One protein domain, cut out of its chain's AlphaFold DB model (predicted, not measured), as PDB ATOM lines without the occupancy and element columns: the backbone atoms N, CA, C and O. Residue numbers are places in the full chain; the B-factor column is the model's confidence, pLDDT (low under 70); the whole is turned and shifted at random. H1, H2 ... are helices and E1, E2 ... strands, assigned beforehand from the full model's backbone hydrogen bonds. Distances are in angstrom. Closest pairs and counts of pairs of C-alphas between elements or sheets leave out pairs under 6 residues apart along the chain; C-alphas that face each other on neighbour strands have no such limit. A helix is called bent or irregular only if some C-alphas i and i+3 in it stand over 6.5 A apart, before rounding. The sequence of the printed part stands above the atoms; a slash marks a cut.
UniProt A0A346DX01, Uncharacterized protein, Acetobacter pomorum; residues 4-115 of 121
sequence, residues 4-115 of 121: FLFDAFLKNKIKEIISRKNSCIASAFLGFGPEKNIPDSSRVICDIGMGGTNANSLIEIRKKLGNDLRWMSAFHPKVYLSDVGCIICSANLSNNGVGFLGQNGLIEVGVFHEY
ATOM      1  N   PHE A   4      24.644  -6.167 -36.636       94.69
ATOM      2  CA  PHE A   4      25.757  -6.912 -37.225       94.69
ATOM      3  C   PHE A   4      26.510  -5.986 -38.188       94.69
ATOM      4  O   PHE A   4      25.949  -5.508 -39.175       94.69
ATOM      5  N   LEU A   5      27.770  -5.694 -37.877       96.25
ATOM      6  CA  LEU A   5      28.615  -4.761 -38.615       96.25
ATOM      7  C   LEU A   5      29.784  -5.502 -39.257       96.25
ATOM      8  O   LEU A   5      30.401  -6.373 -38.643       96.25
ATOM      9  N   PHE A   6      30.142  -5.091 -40.469       94.88
ATOM     10  CA  PHE A   6      31.324  -5.577 -41.170       94.88
ATOM     11  C   PHE A   6      32.084  -4.425 -41.829       94.88
ATOM     12  O   PHE A   6      31.523  -3.358 -42.106       94.88
ATOM     13  N   ASP A   7      33.379  -4.650 -42.041       91.12
ATOM     14  CA  ASP A   7      34.295  -3.763 -42.761       91.12
ATOM     15  C   ASP A   7      34.183  -2.274 -42.355       91.12
ATOM     16  O   ASP A   7      34.406  -1.945 -41.187       91.12
ATOM     17  N   ALA A   8      33.854  -1.360 -43.280       93.12
ATOM     18  CA  ALA A   8      33.858   0.080 -43.025       93.12
ATOM     19  C   ALA A   8      32.900   0.490 -41.895       93.12
ATOM     20  O   ALA A   8      33.250   1.343 -41.075       93.12
ATOM     21  N   PHE A   9      31.724  -0.140 -41.797       95.00
ATOM     22  CA  PHE A   9      30.761   0.152 -40.734       95.00
ATOM     23  C   PHE A   9      31.300  -0.252 -39.360       95.00
ATOM     24  O   PHE A   9      31.212   0.528 -38.409       95.00
ATOM     25  N   LEU A  10      31.922  -1.432 -39.271       96.19
ATOM     26  CA  LEU A  10      32.572  -1.897 -38.047       96.19
ATOM     27  C   LEU A  10      33.726  -0.963 -37.658       96.19
ATOM     28  O   LEU A  10      33.774  -0.470 -36.533       96.19
ATOM     29  N   LYS A  11      34.632  -0.684 -38.602       95.69
ATOM     30  CA  LYS A  11      35.819   0.160 -38.391       95.69
ATOM     31  C   LYS A  11      35.434   1.557 -37.909       95.69
ATOM     32  O   LYS A  11      36.018   2.059 -36.950       95.69
ATOM     33  N   ASN A  12      34.422   2.165 -38.526       95.56
ATOM     34  CA  ASN A  12      33.930   3.482 -38.125       95.56
ATOM     35  C   ASN A  12      33.300   3.453 -36.729       95.56
ATOM     36  O   ASN A  12      33.566   4.353 -35.934       95.56
ATOM     37  N   LYS A  13      32.541   2.404 -36.389       96.88
ATOM     38  CA  LYS A  13      31.955   2.267 -35.051       96.88
ATOM     39  C   LYS A  13      33.017   2.056 -33.968       96.88
ATOM     40  O   LYS A  13      32.937   2.686 -32.919       96.88
ATOM     41  N   ILE A  14      34.045   1.245 -34.230       97.50
ATOM     42  CA  ILE A  14      35.185   1.076 -33.313       97.50
ATOM     43  C   ILE A  14      35.893   2.419 -33.093       97.50
ATOM     44  O   ILE A  14      36.144   2.797 -31.951       97.50
ATOM     45  N   LYS A  15      36.183   3.169 -34.167       96.62
ATOM     46  CA  LYS A  15      36.805   4.501 -34.067       96.62
ATOM     47  C   LYS A  15      35.953   5.470 -33.253       96.62
ATOM     48  O   LYS A  15      36.503   6.213 -32.446       96.62
ATOM     49  N   GLU A  16      34.635   5.441 -33.440       96.81
ATOM     50  CA  GLU A  16      33.711   6.247 -32.647       96.81
ATOM     51  C   GLU A  16      33.822   5.901 -31.157       96.81
ATOM     52  O   GLU A  16      34.044   6.806 -30.358       96.81
ATOM     53  N   ILE A  17      33.738   4.617 -30.790       96.88
ATOM     54  CA  ILE A  17      33.840   4.149 -29.395       96.88
ATOM     55  C   ILE A  17      35.185   4.556 -28.776       96.88
ATOM     56  O   ILE A  17      35.216   5.125 -27.687       96.88
ATOM     57  N   ILE A  18      36.296   4.310 -29.480       97.00
ATOM     58  CA  ILE A  18      37.646   4.640 -28.995       97.00
ATOM     59  C   ILE A  18      37.814   6.151 -28.806       97.00
ATOM     60  O   ILE A  18      38.511   6.568 -27.890       97.00
ATOM     61  N   SER A  19      37.171   6.981 -29.634       96.06
ATOM     62  CA  SER A  19      37.288   8.443 -29.532       96.06
ATOM     63  C   SER A  19      36.673   9.028 -28.252       96.06
ATOM     64  O   SER A  19      36.929  10.186 -27.913       96.06
ATOM     65  N   ARG A  20      35.857   8.248 -27.531       96.38
ATOM     66  CA  ARG A  20      35.163   8.691 -26.319       96.38
ATOM     67  C   ARG A  20      36.086   8.673 -25.105       96.38
ATOM     68  O   ARG A  20      36.970   7.828 -24.965       96.38
ATOM     69  N   LYS A  21      35.844   9.605 -24.179       94.56
ATOM     70  CA  LYS A  21      36.514   9.604 -22.872       94.56
ATOM     71  C   LYS A  21      36.165   8.326 -22.112       94.56
ATOM     72  O   LYS A  21      35.057   7.814 -22.239       94.56
ATOM     73  N   ASN A  22      37.096   7.846 -21.292       95.62
ATOM     74  CA  ASN A  22      36.927   6.635 -20.483       95.62
ATOM     75  C   ASN A  22      36.600   5.365 -21.298       95.62
ATOM     76  O   ASN A  22      35.993   4.433 -20.763       95.62
ATOM     77  N   SER A  23      36.997   5.308 -22.578       97.25
ATOM     78  CA  SER A  23      36.822   4.097 -23.386       97.25
ATOM     79  C   SER A  23      37.582   2.915 -22.770       97.25
ATOM     80  O   SER A  23      38.652   3.065 -22.173       97.25
ATOM     81  N   CYS A  24      36.996   1.728 -22.867       98.50
ATOM     82  CA  CYS A  24      37.552   0.482 -22.355       98.50
ATOM     83  C   CYS A  24      37.816  -0.450 -23.529       98.50
ATOM     84  O   CYS A  24      36.903  -0.783 -24.284       98.50
ATOM     85  N   ILE A  25      39.070  -0.861 -23.681       98.62
ATOM     86  CA  ILE A  25      39.542  -1.612 -24.837       98.62
ATOM     87  C   ILE A  25      40.180  -2.904 -24.338       98.62
ATOM     88  O   ILE A  25      41.190  -2.890 -23.635       98.62
ATOM     89  N   ALA A  26      39.592  -4.027 -24.727       98.69
ATOM     90  CA  ALA A  26      40.149  -5.353 -24.531       98.69
ATOM     91  C   ALA A  26      40.510  -5.914 -25.903       98.69
ATOM     92  O   ALA A  26      39.633  -6.345 -26.643       98.69
ATOM     93  N   SER A  27      41.791  -5.883 -26.255       98.44
ATOM     94  CA  SER A  27      42.271  -6.370 -27.548       98.44
ATOM     95  C   SER A  27      43.447  -7.292 -27.329       98.44
ATOM     96  O   SER A  27      44.436  -6.871 -26.737       98.44
ATOM     97  N   ALA A  28      43.361  -8.513 -27.847       98.38
ATOM     98  CA  ALA A  28      44.430  -9.500 -27.772       98.38
ATOM     99  C   ALA A  28      45.767  -8.887 -28.183       98.38
ATOM    100  O   ALA A  28      46.742  -8.944 -27.440       98.38
ATOM    101  N   PHE A  29      45.776  -8.234 -29.347       98.31
ATOM    102  CA  PHE A  29      46.974  -7.647 -29.921       98.31
ATOM    103  C   PHE A  29      46.831  -6.139 -30.071       98.31
ATOM    104  O   PHE A  29      45.777  -5.641 -30.481       98.31
ATOM    105  N   LEU A  30      47.916  -5.423 -29.779       97.75
ATOM    106  CA  LEU A  30      48.082  -4.020 -30.155       97.75
ATOM    107  C   LEU A  30      48.965  -3.961 -31.399       97.75
ATOM    108  O   LEU A  30      50.131  -4.336 -31.347       97.75
ATOM    109  N   GLY A  31      48.421  -3.509 -32.522       96.00
ATOM    110  CA  GLY A  31      49.211  -3.239 -33.723       96.00
ATOM    111  C   GLY A  31      49.551  -1.759 -33.857       96.00
ATOM    112  O   GLY A  31      49.112  -0.936 -33.063       96.00
ATOM    113  N   PHE A  32      50.280  -1.424 -34.918       94.00
ATOM    114  CA  PHE A  32      50.615  -0.042 -35.265       94.00
ATOM    115  C   PHE A  32      49.384   0.788 -35.655       94.00
ATOM    116  O   PHE A  32      48.457   0.248 -36.263       94.00
ATOM    117  N   GLY A  33      49.379   2.091 -35.348       92.69
ATOM    118  CA  GLY A  33      48.356   3.059 -35.765       92.69
ATOM    119  C   GLY A  33      47.421   3.648 -34.687       92.69
ATOM    120  O   GLY A  33      47.000   4.789 -34.874       92.69
ATOM    121  N   PRO A  34      47.050   2.959 -33.588       93.50
ATOM    122  CA  PRO A  34      46.061   3.476 -32.635       93.50
ATOM    123  C   PRO A  34      46.585   4.580 -31.698       93.50
ATOM    124  O   PRO A  34      45.795   5.213 -30.997       93.50
ATOM    125  N   GLU A  35      47.896   4.822 -31.643       94.62
ATOM    126  CA  GLU A  35      48.582   5.592 -30.591       94.62
ATOM    127  C   GLU A  35      48.030   7.023 -30.441       94.62
ATOM    128  O   GLU A  35      47.874   7.556 -29.336       94.62
ATOM    129  N   LYS A  36      47.678   7.651 -31.568       93.50
ATOM    130  CA  LYS A  36      47.123   9.013 -31.603       93.50
ATOM    131  C   LYS A  36      45.617   9.060 -31.350       93.50
ATOM    132  O   LYS A  36      45.105  10.118 -31.005       93.50
ATOM    133  N   ASN A  37      44.916   7.939 -31.503       93.62
ATOM    134  CA  ASN A  37      43.455   7.885 -31.493       93.62
ATOM    135  C   ASN A  37      42.864   7.523 -30.130       93.62
ATOM    136  O   ASN A  37      41.706   7.844 -29.896       93.62
ATOM    137  N   ILE A  38      43.633   6.878 -29.249       94.88
ATOM    138  CA  ILE A  38      43.176   6.482 -27.909       94.88
ATOM    139  C   ILE A  38      43.285   7.680 -26.952       94.88
ATOM    140  O   ILE A  38      44.400   8.146 -26.745       94.88
ATOM    141  N   PRO A  39      42.205   8.192 -26.342       96.12
ATOM    142  CA  PRO A  39      42.288   9.255 -25.336       96.12
ATOM    143  C   PRO A  39      43.067   8.833 -24.084       96.12
ATOM    144  O   PRO A  39      42.975   7.676 -23.679       96.12
ATOM    145  N   ASP A  40      43.729   9.774 -23.406       96.94
ATOM    146  CA  ASP A  40      44.532   9.522 -22.191       96.94
ATOM    147  C   ASP A  40      43.712   8.911 -21.042       96.94
ATOM    148  O   ASP A  40      44.231   8.168 -20.223       96.94
ATOM    149  N   SER A  41      42.406   9.189 -21.011       97.12
ATOM    150  CA  SER A  41      41.456   8.619 -20.037       97.12
ATOM    151  C   SER A  41      41.045   7.162 -20.309       97.12
ATOM    152  O   SER A  41      40.186   6.628 -19.613       97.12
ATOM    153  N   SER A  42      41.562   6.538 -21.368       98.19
ATOM    154  CA  SER A  42      41.139   5.192 -21.775       98.19
ATOM    155  C   SER A  42      41.849   4.106 -20.981       98.19
ATOM    156  O   SER A  42      42.993   4.265 -20.568       98.19
ATOM    157  N   ARG A  43      41.195   2.952 -20.853       98.62
ATOM    158  CA  ARG A  43      41.766   1.742 -20.254       98.62
ATOM    159  C   ARG A  43      41.968   0.686 -21.325       98.62
ATOM    160  O   ARG A  43      41.032   0.366 -22.057       98.62
ATOM    161  N   VAL A  44      43.171   0.133 -21.400       98.62
ATOM    162  CA  VAL A  44      43.565  -0.857 -22.404       98.62
ATOM    163  C   VAL A  44      44.109  -2.096 -21.709       98.62
ATOM    164  O   VAL A  44      44.961  -2.001 -20.828       98.62
ATOM    165  N   ILE A  45      43.652  -3.272 -22.124       98.62
ATOM    166  CA  ILE A  45      44.248  -4.556 -21.754       98.62
ATOM    167  C   ILE A  45      44.575  -5.359 -23.015       98.62
ATOM    168  O   ILE A  45      43.784  -5.384 -23.960       98.62
ATOM    169  N   CYS A  46      45.753  -5.986 -23.027       98.44
ATOM    170  CA  CYS A  46      46.248  -6.793 -24.142       98.44
ATOM    171  C   CYS A  46      47.053  -8.018 -23.694       98.44
ATOM    172  O   CYS A  46      47.295  -8.212 -22.503       98.44
ATOM    173  N   ASP A  47      47.478  -8.834 -24.654       98.25
ATOM    174  CA  ASP A  47      48.457  -9.899 -24.457       98.25
ATOM    175  C   ASP A  47      49.817  -9.480 -25.048       98.25
ATOM    176  O   ASP A  47      49.893  -8.915 -26.143       98.25
ATOM    177  N   ILE A  48      50.904  -9.754 -24.323       96.62
ATOM    178  CA  ILE A  48      52.287  -9.496 -24.770       96.62
ATOM    179  C   ILE A  48      53.106 -10.780 -24.983       96.62
ATOM    180  O   ILE A  48      54.217 -10.713 -25.501       96.62
ATOM    181  N   GLY A  49      52.580 -11.943 -24.594       94.81
ATOM    182  CA  GLY A  49      53.248 -13.243 -24.692       94.81
ATOM    183  C   GLY A  49      52.937 -14.012 -25.979       94.81
ATOM    184  O   GLY A  49      53.756 -14.809 -26.423       94.81
ATOM    185  N   MET A  50      51.792 -13.757 -26.619       93.94
ATOM    186  CA  MET A  50      51.350 -14.452 -27.841       93.94
ATOM    187  C   MET A  50      52.049 -13.982 -29.133       93.94
ATOM    188  O   MET A  50      51.802 -14.539 -30.200       93.94
ATOM    189  N   GLY A  51      52.894 -12.948 -29.071       92.31
ATOM    190  CA  GLY A  51      53.694 -12.468 -30.209       92.31
ATOM    191  C   GLY A  51      52.977 -11.552 -31.213       92.31
ATOM    192  O   GLY A  51      53.614 -11.074 -32.146       92.31
ATOM    193  N   GLY A  52      51.681 -11.265 -31.035       93.19
ATOM    194  CA  GLY A  52      50.917 -10.388 -31.939       93.19
ATOM    195  C   GLY A  52      50.994  -8.886 -31.624       93.19
ATOM    196  O   GLY A  52      50.618  -8.066 -32.461       93.19
ATOM    197  N   THR A  53      51.472  -8.510 -30.433       97.56
ATOM    198  CA  THR A  53      51.549  -7.110 -29.987       97.56
ATOM    199  C   THR A  53      52.842  -6.439 -30.451       97.56
ATOM    200  O   THR A  53      53.945  -6.905 -30.177       97.56
ATOM    201  N   ASN A  54      52.710  -5.301 -31.131       97.06
ATOM    202  CA  ASN A  54      53.816  -4.473 -31.584       97.06
ATOM    203  C   ASN A  54      54.472  -3.736 -30.403       97.06
ATOM    204  O   ASN A  54      53.820  -2.964 -29.698       97.06
ATOM    205  N   ALA A  55      55.780  -3.932 -30.224       96.38
ATOM    206  CA  ALA A  55      56.530  -3.349 -29.111       96.38
ATOM    207  C   ALA A  55      56.556  -1.809 -29.124       96.38
ATOM    208  O   ALA A  55      56.447  -1.191 -28.067       96.38
ATOM    209  N   ASN A  56      56.647  -1.178 -30.300       96.75
ATOM    210  CA  ASN A  56      56.669   0.284 -30.398       96.75
ATOM    211  C   ASN A  56      55.309   0.875 -30.017       96.75
ATOM    212  O   ASN A  56      55.249   1.795 -29.204       96.75
ATOM    213  N   SER A  57      54.217   0.304 -30.531       95.88
ATOM    214  CA  SER A  57      52.858   0.701 -30.149       95.88
ATOM    215  C   SER A  57      52.619   0.526 -28.654       95.88
ATOM    216  O   SER A  57      52.067   1.416 -28.011       95.88
ATOM    217  N   LEU A  58      53.088  -0.587 -28.077       97.19
ATOM    218  CA  LEU A  58      53.008  -0.832 -26.639       97.19
ATOM    219  C   LEU A  58      53.718   0.270 -25.838       97.19
ATOM    220  O   LEU A  58      53.147   0.787 -24.881       97.19
ATOM    221  N   ILE A  59      54.936   0.653 -26.235       97.56
ATOM    222  CA  ILE A  59      55.718   1.708 -25.572       97.56
ATOM    223  C   ILE A  59      55.008   3.064 -25.664       97.56
ATOM    224  O   ILE A  59      54.870   3.748 -24.650       97.56
ATOM    225  N   GLU A  60      54.529   3.452 -26.846       97.62
ATOM    226  CA  GLU A  60      53.863   4.746 -27.042       97.62
ATOM    227  C   GLU A  60      52.532   4.831 -26.288       97.62
ATOM    228  O   GLU A  60      52.261   5.818 -25.602       97.62
ATOM    229  N   ILE A  61      51.728   3.765 -26.321       97.06
ATOM    230  CA  ILE A  61      50.483   3.698 -25.547       97.06
ATOM    231  C   ILE A  61      50.794   3.684 -24.045       97.06
ATOM    232  O   ILE A  61      50.094   4.340 -23.277       97.06
ATOM    233  N   ARG A  62      51.867   3.012 -23.600       97.75
ATOM    234  CA  ARG A  62      52.280   3.016 -22.187       97.75
ATOM    235  C   ARG A  62      52.685   4.404 -21.707       97.75
ATOM    236  O   ARG A  62      52.311   4.769 -20.596       97.75
ATOM    237  N   LYS A  63      53.420   5.176 -22.517       97.44
ATOM    238  CA  LYS A  63      53.777   6.573 -22.197       97.44
ATOM    239  C   LYS A  63      52.534   7.432 -21.975       97.44
ATOM    240  O   LYS A  63      52.552   8.308 -21.119       97.44
ATOM    241  N   LYS A  64      51.474   7.159 -22.737       96.25
ATOM    242  CA  LYS A  64      50.206   7.888 -22.690       96.25
ATOM    243  C   LYS A  64      49.304   7.467 -21.526       96.25
ATOM    244  O   LYS A  64      48.780   8.323 -20.830       96.25
ATOM    245  N   LEU A  65      49.124   6.160 -21.318       97.81
ATOM    246  CA  LEU A  65      48.120   5.611 -20.393       97.81
ATOM    247  C   LEU A  65      48.685   5.181 -19.031       97.81
ATOM    248  O   LEU A  65      47.929   4.938 -18.096       97.81
ATOM    249  N   GLY A  66      50.004   5.016 -18.895       97.94
ATOM    250  CA  GLY A  66      50.618   4.554 -17.651       97.94
ATOM    251  C   GLY A  66      49.993   3.248 -17.137       97.94
ATOM    252  O   GLY A  66      50.064   2.211 -17.799       97.94
ATOM    253  N   ASN A  67      49.387   3.298 -15.947       97.25
ATOM    254  CA  ASN A  67      48.771   2.143 -15.276       97.25
ATOM    255  C   ASN A  67      47.418   1.711 -15.868       97.25
ATOM    256  O   ASN A  67      46.932   0.623 -15.537       97.25
ATOM    257  N   ASP A  68      46.835   2.524 -16.748       98.38
ATOM    258  CA  ASP A  68      45.608   2.184 -17.466       98.38
ATOM    259  C   ASP A  68      45.866   1.316 -18.705       98.38
ATOM    260  O   ASP A  68      44.926   0.763 -19.270       98.38
ATOM    261  N   LEU A  69      47.137   1.098 -19.071       98.44
ATOM    262  CA  LEU A  69      47.550  -0.002 -19.940       98.44
ATOM    263  C   LEU A  69      47.988  -1.204 -19.094       98.44
ATOM    264  O   LEU A  69      49.007  -1.160 -18.395       98.44
ATOM    265  N   ARG A  70      47.242  -2.301 -19.207       98.44
ATOM    266  CA  ARG A  70      47.494  -3.579 -18.535       98.44
ATOM    267  C   ARG A  70      47.746  -4.687 -19.550       98.44
ATOM    268  O   ARG A  70      47.443  -4.557 -20.735       98.44
ATOM    269  N   TRP A  71      48.282  -5.797 -19.068       97.56
ATOM    270  CA  TRP A  71      48.464  -6.994 -19.872       97.56
ATOM    271  C   TRP A  71      48.097  -8.245 -19.077       97.56
ATOM    272  O   TRP A  71      48.157  -8.245 -17.847       97.56
ATOM    273  N   MET A  72      47.693  -9.291 -19.789       97.12
ATOM    274  CA  MET A  72      47.367 -10.605 -19.238       97.12
ATOM    275  C   MET A  72      47.763 -11.675 -20.256       97.12
ATOM    276  O   MET A  72      47.612 -11.459 -21.454       97.12
ATOM    277  N   SER A  73      48.296 -12.802 -19.787       96.12
ATOM    278  CA  SER A  73      48.631 -13.935 -20.651       96.12
ATOM    279  C   SER A  73      47.385 -14.727 -21.051       96.12
ATOM    280  O   SER A  73      46.393 -14.756 -20.322       96.12
ATOM    281  N   ALA A  74      47.464 -15.396 -22.205       96.38
ATOM    282  CA  ALA A  74      46.361 -16.157 -22.794       96.38
ATOM    283  C   ALA A  74      45.098 -15.298 -23.010       96.38
ATOM    284  O   ALA A  74      43.968 -15.775 -22.882       96.38
ATOM    285  N   PHE A  75      45.284 -14.017 -23.343       97.62
ATOM    286  CA  PHE A  75      44.199 -13.054 -23.496       97.62
ATOM    287  C   PHE A  75      43.888 -12.799 -24.974       97.62
ATOM    288  O   PHE A  75      44.613 -12.086 -25.660       97.62
ATOM    289  N   HIS A  76      42.780 -13.363 -25.477       97.81
ATOM    290  CA  HIS A  76      42.408 -13.256 -26.895       97.81
ATOM    291  C   HIS A  76      41.104 -12.489 -27.274       97.81
ATOM    292  O   HIS A  76      40.637 -12.649 -28.412       97.81
ATOM    293  N   PRO A  77      40.485 -11.643 -26.418       98.19
ATOM    294  CA  PRO A  77      39.262 -10.924 -26.780       98.19
ATOM    295  C   PRO A  77      39.541  -9.696 -27.646       98.19
ATOM    296  O   PRO A  77      40.676  -9.233 -27.755       98.19
ATOM    297  N   LYS A  78      38.479  -9.179 -28.267       98.44
ATOM    298  CA  LYS A  78      38.470  -7.980 -29.114       98.44
ATOM    299  C   LYS A  78      37.142  -7.266 -28.885       98.44
ATOM    300  O   LYS A  78      36.126  -7.564 -29.510       98.44
ATOM    301  N   VAL A  79      37.145  -6.416 -27.869       98.50
ATOM    302  CA  VAL A  79      35.970  -5.749 -27.321       98.50
ATOM    303  C   VAL A  79      36.305  -4.283 -27.091       98.50
ATOM    304  O   VAL A  79      37.356  -3.958 -26.533       98.50
ATOM    305  N   TYR A  80      35.396  -3.404 -27.501       98.44
ATOM    306  CA  TYR A  80      35.522  -1.962 -27.313       98.44
ATOM    307  C   TYR A  80      34.237  -1.442 -26.688       98.44
ATOM    308  O   TYR A  80      33.146  -1.763 -27.155       98.44
ATOM    309  N   LEU A  81      34.362  -0.646 -25.634       97.81
ATOM    310  CA  LEU A  81      33.239  -0.177 -24.832       97.81
ATOM    311  C   LEU A  81      33.405   1.304 -24.493       97.81
ATOM    312  O   LEU A  81      34.479   1.737 -24.078       97.81
ATOM    313  N   SER A  82      32.324   2.068 -24.616       97.12
ATOM    314  CA  SER A  82      32.217   3.430 -24.092       97.12
ATOM    315  C   SER A  82      30.772   3.742 -23.681       97.12
ATOM    316  O   SER A  82      29.912   2.865 -23.657       97.12
ATOM    317  N   ASP A  83      30.504   5.011 -23.387       94.69
ATOM    318  CA  ASP A  83      29.169   5.591 -23.204       94.69
ATOM    319  C   ASP A  83      28.226   5.452 -24.416       94.69
ATOM    320  O   ASP A  83      27.016   5.558 -24.257       94.69
ATOM    321  N   VAL A  84      28.750   5.188 -25.617       94.00
ATOM    322  CA  VAL A  84      27.947   4.953 -26.831       94.00
ATOM    323  C   VAL A  84      27.425   3.515 -26.876       94.00
ATOM    324  O   VAL A  84      26.397   3.235 -27.489       94.00
ATOM    325  N   GLY A  85      28.133   2.582 -26.238       94.44
ATOM    326  CA  GLY A  85      27.812   1.162 -26.273       94.44
ATOM    327  C   GLY A  85      29.043   0.267 -26.350       94.44
ATOM    328  O   GLY A  85      30.177   0.700 -26.133       94.44
ATOM    329  N   CYS A  86      28.798  -1.000 -26.664       95.81
ATOM    330  CA  CYS A  86      29.781  -2.075 -26.710       95.81
ATOM    331  C   CYS A  86      29.851  -2.681 -28.110       95.81
ATOM    332  O   CYS A  86      28.822  -2.922 -28.740       95.81
ATOM    333  N   ILE A  87      31.058  -2.984 -28.578       96.69
ATOM    334  CA  ILE A  87      31.279  -3.780 -29.779       96.69
ATOM    335  C   ILE A  87      32.109  -5.014 -29.439       96.69
ATOM    336  O   ILE A  87      33.159  -4.917 -28.802       96.69
ATOM    337  N   ILE A  88      31.626  -6.172 -29.875       97.44
ATOM    338  CA  ILE A  88      32.311  -7.462 -29.758       97.44
ATOM    339  C   ILE A  88      32.612  -7.907 -31.184       97.44
ATOM    340  O   ILE A  88      31.694  -8.020 -31.997       97.44
ATOM    341  N   CYS A  89      33.886  -8.089 -31.526       97.94
ATOM    342  CA  CYS A  89      34.273  -8.262 -32.925       97.94
ATOM    343  C   CYS A  89      35.522  -9.129 -33.117       97.94
ATOM    344  O   CYS A  89      36.092  -9.663 -32.168       97.94
ATOM    345  N   SER A  90      35.942  -9.286 -34.370       98.06
ATOM    346  CA  SER A  90      37.173  -9.980 -34.759       98.06
ATOM    347  C   SER A  90      38.390  -9.052 -34.914       98.06
ATOM    348  O   SER A  90      39.511  -9.549 -35.025       98.06
ATOM    349  N   ALA A  91      38.204  -7.726 -34.838       97.69
ATOM    350  CA  ALA A  91      39.242  -6.726 -35.095       97.69
ATOM    351  C   ALA A  91      40.125  -6.438 -33.870       97.69
ATOM    352  O   ALA A  91      39.650  -5.936 -32.850       97.69
ATOM    353  N   ASN A  92      41.435  -6.673 -33.985       98.12
ATOM    354  CA  ASN A  92      42.419  -6.197 -33.003       98.12
ATOM    355  C   ASN A  92      42.635  -4.678 -33.110       98.12
ATOM    356  O   ASN A  92      42.555  -4.120 -34.209       98.12
ATOM    357  N   LEU A  93      43.028  -4.040 -32.002       97.62
ATOM    358  CA  LEU A  93      43.400  -2.626 -31.907       97.62
ATOM    359  C   LEU A  93      44.689  -2.361 -32.699       97.62
ATOM    360  O   LEU A  93      45.799  -2.358 -32.173       97.62
ATOM    361  N   SER A  94      44.538  -2.205 -34.008       96.31
ATOM    362  CA  SER A  94      45.627  -2.137 -34.979       96.31
ATOM    363  C   SER A  94      45.155  -1.447 -36.254       96.31
ATOM    364  O   SER A  94      43.955  -1.396 -36.532       96.31
ATOM    365  N   ASN A  95      46.082  -0.971 -37.082       95.75
ATOM    366  CA  ASN A  95      45.735  -0.448 -38.398       95.75
ATOM    367  C   ASN A  95      45.102  -1.516 -39.304       95.75
ATOM    368  O   ASN A  95      44.167  -1.202 -40.027       95.75
ATOM    369  N   ASN A  96      45.535  -2.777 -39.226       94.94
ATOM    370  CA  ASN A  96      44.937  -3.840 -40.038       94.94
ATOM    371  C   ASN A  96      43.496  -4.157 -39.609       94.94
ATOM    372  O   ASN A  96      42.665  -4.400 -40.471       94.94
ATOM    373  N   GLY A  97      43.183  -4.119 -38.311       96.19
ATOM    374  CA  GLY A  97      41.821  -4.365 -37.824       96.19
ATOM    375  C   GLY A  97      40.897  -3.149 -37.960       96.19
ATOM    376  O   GLY A  97      39.778  -3.255 -38.451       96.19
ATOM    377  N   VAL A  98      41.365  -1.968 -37.544       95.62
ATOM    378  CA  VAL A  98      40.525  -0.764 -37.381       95.62
ATOM    379  C   VAL A  98      40.747   0.273 -38.493       95.62
ATOM    380  O   VAL A  98      39.873   1.097 -38.757       95.62
ATOM    381  N   GLY A  99      41.886   0.250 -39.189       94.69
ATOM    382  CA  GLY A  99      42.170   1.158 -40.306       94.69
ATOM    383  C   GLY A  99      42.447   2.604 -39.886       94.69
ATOM    384  O   GLY A  99      41.863   3.526 -40.459       94.69
ATOM    385  N   PHE A 100      43.286   2.828 -38.871       91.12
ATOM    386  CA  PHE A 100      43.635   4.169 -38.368       91.12
ATOM    387  C   PHE A 100      44.343   5.064 -39.397       91.12
ATOM    388  O   PHE A 100      44.183   6.279 -39.362       91.12
ATOM    389  N   LEU A 101      45.086   4.471 -40.332       90.25
ATOM    390  CA  LEU A 101      45.943   5.160 -41.303       90.25
ATOM    391  C   LEU A 101      45.390   5.111 -42.738       90.25
ATOM    392  O   LEU A 101      46.106   5.432 -43.681       90.25
ATOM    393  N   GLY A 102      44.139   4.676 -42.924       78.69
ATOM    394  CA  GLY A 102      43.464   4.674 -44.231       78.69
ATOM    395  C   GLY A 102      43.940   3.615 -45.239       78.69
ATOM    396  O   GLY A 102      43.484   3.633 -46.377       78.69
ATOM    397  N   GLN A 103      44.829   2.693 -44.854       70.56
ATOM    398  CA  GLN A 103      45.247   1.569 -45.705       70.56
ATOM    399  C   GLN A 103      44.247   0.401 -45.641       70.56
ATOM    400  O   GLN A 103      43.574   0.218 -44.623       70.56
ATOM    401  N   ASN A 104      44.179  -0.407 -46.711       62.03
ATOM    402  CA  ASN A 104      43.360  -1.623 -46.772       62.03
ATOM    403  C   ASN A 104      43.794  -2.619 -45.685       62.03
ATOM    404  O   ASN A 104      44.811  -3.298 -45.815       62.03
ATOM    405  N   GLY A 105      43.022  -2.664 -44.602       81.69
ATOM    406  CA  GLY A 105      43.139  -3.658 -43.542       81.69
ATOM    407  C   GLY A 105      42.368  -4.945 -43.850       81.69
ATOM    408  O   GLY A 105      41.859  -5.144 -44.951       81.69
ATOM    409  N   LEU A 106      42.242  -5.802 -42.843       93.38
ATOM    410  CA  LEU A 106      41.436  -7.016 -42.886       93.38
ATOM    411  C   LEU A 106      39.939  -6.678 -42.994       93.38
ATOM    412  O   LEU A 106      39.491  -5.593 -42.593       93.38
ATOM    413  N   ILE A 107      39.166  -7.618 -43.541       95.38
ATOM    414  CA  ILE A 107      37.710  -7.620 -43.393       95.38
ATOM    415  C   ILE A 107      37.413  -8.235 -42.032       95.38
ATOM    416  O   ILE A 107      37.801  -9.364 -41.754       95.38
ATOM    417  N   GLU A 108      36.728  -7.467 -41.202       96.69
ATOM    418  CA  GLU A 108      36.417  -7.818 -39.825       96.69
ATOM    419  C   GLU A 108      34.903  -7.748 -39.630       96.69
ATOM    420  O   GLU A 108      34.216  -6.980 -40.315       96.69
ATOM    421  N   VAL A 109      34.389  -8.526 -38.680       97.75
ATOM    422  CA  VAL A 109      32.962  -8.589 -38.349       97.75
ATOM    423  C   VAL A 109      32.750  -8.426 -36.852       97.75
ATOM    424  O   VAL A 109      33.632  -8.717 -36.043       97.75
ATOM    425  N   GLY A 110      31.569  -7.964 -36.465       97.38
ATOM    426  CA  GLY A 110      31.205  -7.838 -35.064       97.38
ATOM    427  C   GLY A 110      29.763  -7.424 -34.859       97.38
ATOM    428  O   GLY A 110      29.034  -7.139 -35.807       97.38
ATOM    429  N   VAL A 111      29.365  -7.375 -33.597       96.19
ATOM    430  CA  VAL A 111      28.034  -6.938 -33.179       96.19
ATOM    431  C   VAL A 111      28.183  -5.707 -32.305       96.19
ATOM    432  O   VAL A 111      29.025  -5.676 -31.403       96.19
ATOM    433  N   PHE A 112      27.380  -4.687 -32.596       95.56
ATOM    434  CA  PHE A 112      27.277  -3.486 -31.780       95.56
ATOM    435  C   PHE A 112      25.995  -3.501 -30.943       95.56
ATOM    436  O   PHE A 112      24.893  -3.685 -31.467       95.56
ATOM    437  N   HIS A 113      26.160  -3.233 -29.653       93.38
ATOM    438  CA  HIS A 113      25.088  -3.036 -28.689       93.38
ATOM    439  C   HIS A 113      25.149  -1.601 -28.173       93.38
ATOM    440  O   HIS A 113      26.144  -1.197 -27.576       93.38
ATOM    441  N   GLU A 114      24.085  -0.836 -28.398       92.25
ATOM    442  CA  GLU A 114      23.963   0.527 -27.880       92.25
ATOM    443  C   GLU A 114      23.879   0.537 -26.348       92.25
ATOM    444  O   GLU A 114      23.413  -0.425 -25.724       92.25
ATOM    445  N   TYR A 115      24.335   1.624 -25.728       86.88
ATOM    446  CA  TYR A 115      24.137   1.834 -24.297       86.88
ATOM    447  C   TYR A 115      22.644   1.759 -23.931       86.88
ATOM    448  O   TYR A 115      21.796   2.337 -24.603       86.88
TER     449      TYR A 115
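This is residues 4 to 115 of the 121 residues of an uncharacterized protein of Acetobacter pomorum (UniProt A0A346DX01). One twisted sheet of seven strands forms a wall, with H1 slanting over one part of one face and H2 near the E4 edge on the same face; no named helix lies on the other face. Residues 28 to 42, the long link from E2 to E3, pass between these two helices, and the short H3 sits beside H1. The printed part has 112 residues, with three named helices and seven named strands in the order E1 H1 E2 E3 H2 E4 E5 E6 H3 E7. The mixed sheet runs E1 E7 E6 E5 E2 E3 E4, and the class is mixed, helices and strands. The whole is compact, with a radius of gyration of the C-alphas of 12.5 A and spans of 31 by 27 by 26 A.

In the sheet, E2, residues 24 to 27, and E3, residues 43 to 46, are parallel, with N 25 and O 43 2.8 A apart. E4, residues 69 to 71, an edge strand, is parallel to E3, with N 70 and O 44 at 2.8 A. E5, residues 78 to 82, is antiparallel to E2, with N 24 and O 81 at 2.8 A. E5 and E6, residues 85 to 89, form an antiparallel hairpin, with N 87 and O 80 at 2.8 A. E7, residues 109 to 114, is antiparallel to E6, with N 113 and O 86 at 2.8 A. E1, residues 4 to 6, the other edge strand, is antiparallel to E7, with N 5 and O 110 at 2.8 A. H1, residues 7 to 18, is on the sheet at a height of 8.1 A, over E7 and E6 and only just not over E1, on which 2 of its C-alphas fall. It runs slantwise to the strands, at 45 degrees to E6 on the local plane; its closest C-alphas to E5 are those of Ile 17 and Ser 82, 5.6 A apart. H2, residues 55 to 68, is on the same face at a height of 7.2 A, over E4, and stands up from the sheet, its line rising 43 degrees. Its closest C-alphas to E3 are those of Asp 68 and Arg 43, 4.8 A apart. With residues 11 to 15 alone, H1 touches H3, residues 95 to 98; the closest C-alphas, of Lys 11 and Val 98, are 4.9 A apart. H3 is not on the sheet, and H1 and H2 are apart. Every O i to N i+4 pair is within hydrogen-bond range in H1, 8 of 10 are in H2, and H3 is too short for one.

E1 begins at C-alpha 4, (25.757, -6.912, -37.225). H1 is 16.5 A long and H2 16.9 A; H2 is irregular, with C-alphas 64 and 67 9.5 A apart. E5 is 13.9 A long, E6 13.2 A and E7 16.5 A, ending at C-alpha 114, (23.963, 0.527, -27.880).

The two C-alphas farthest apart, of Phe 4 and Lys 63, are 34.5 A apart. The printed part has no cut, and the link from E2 to E3 is long. The mean pLDDT of the printed part is 95.4, with residue 104 under 70.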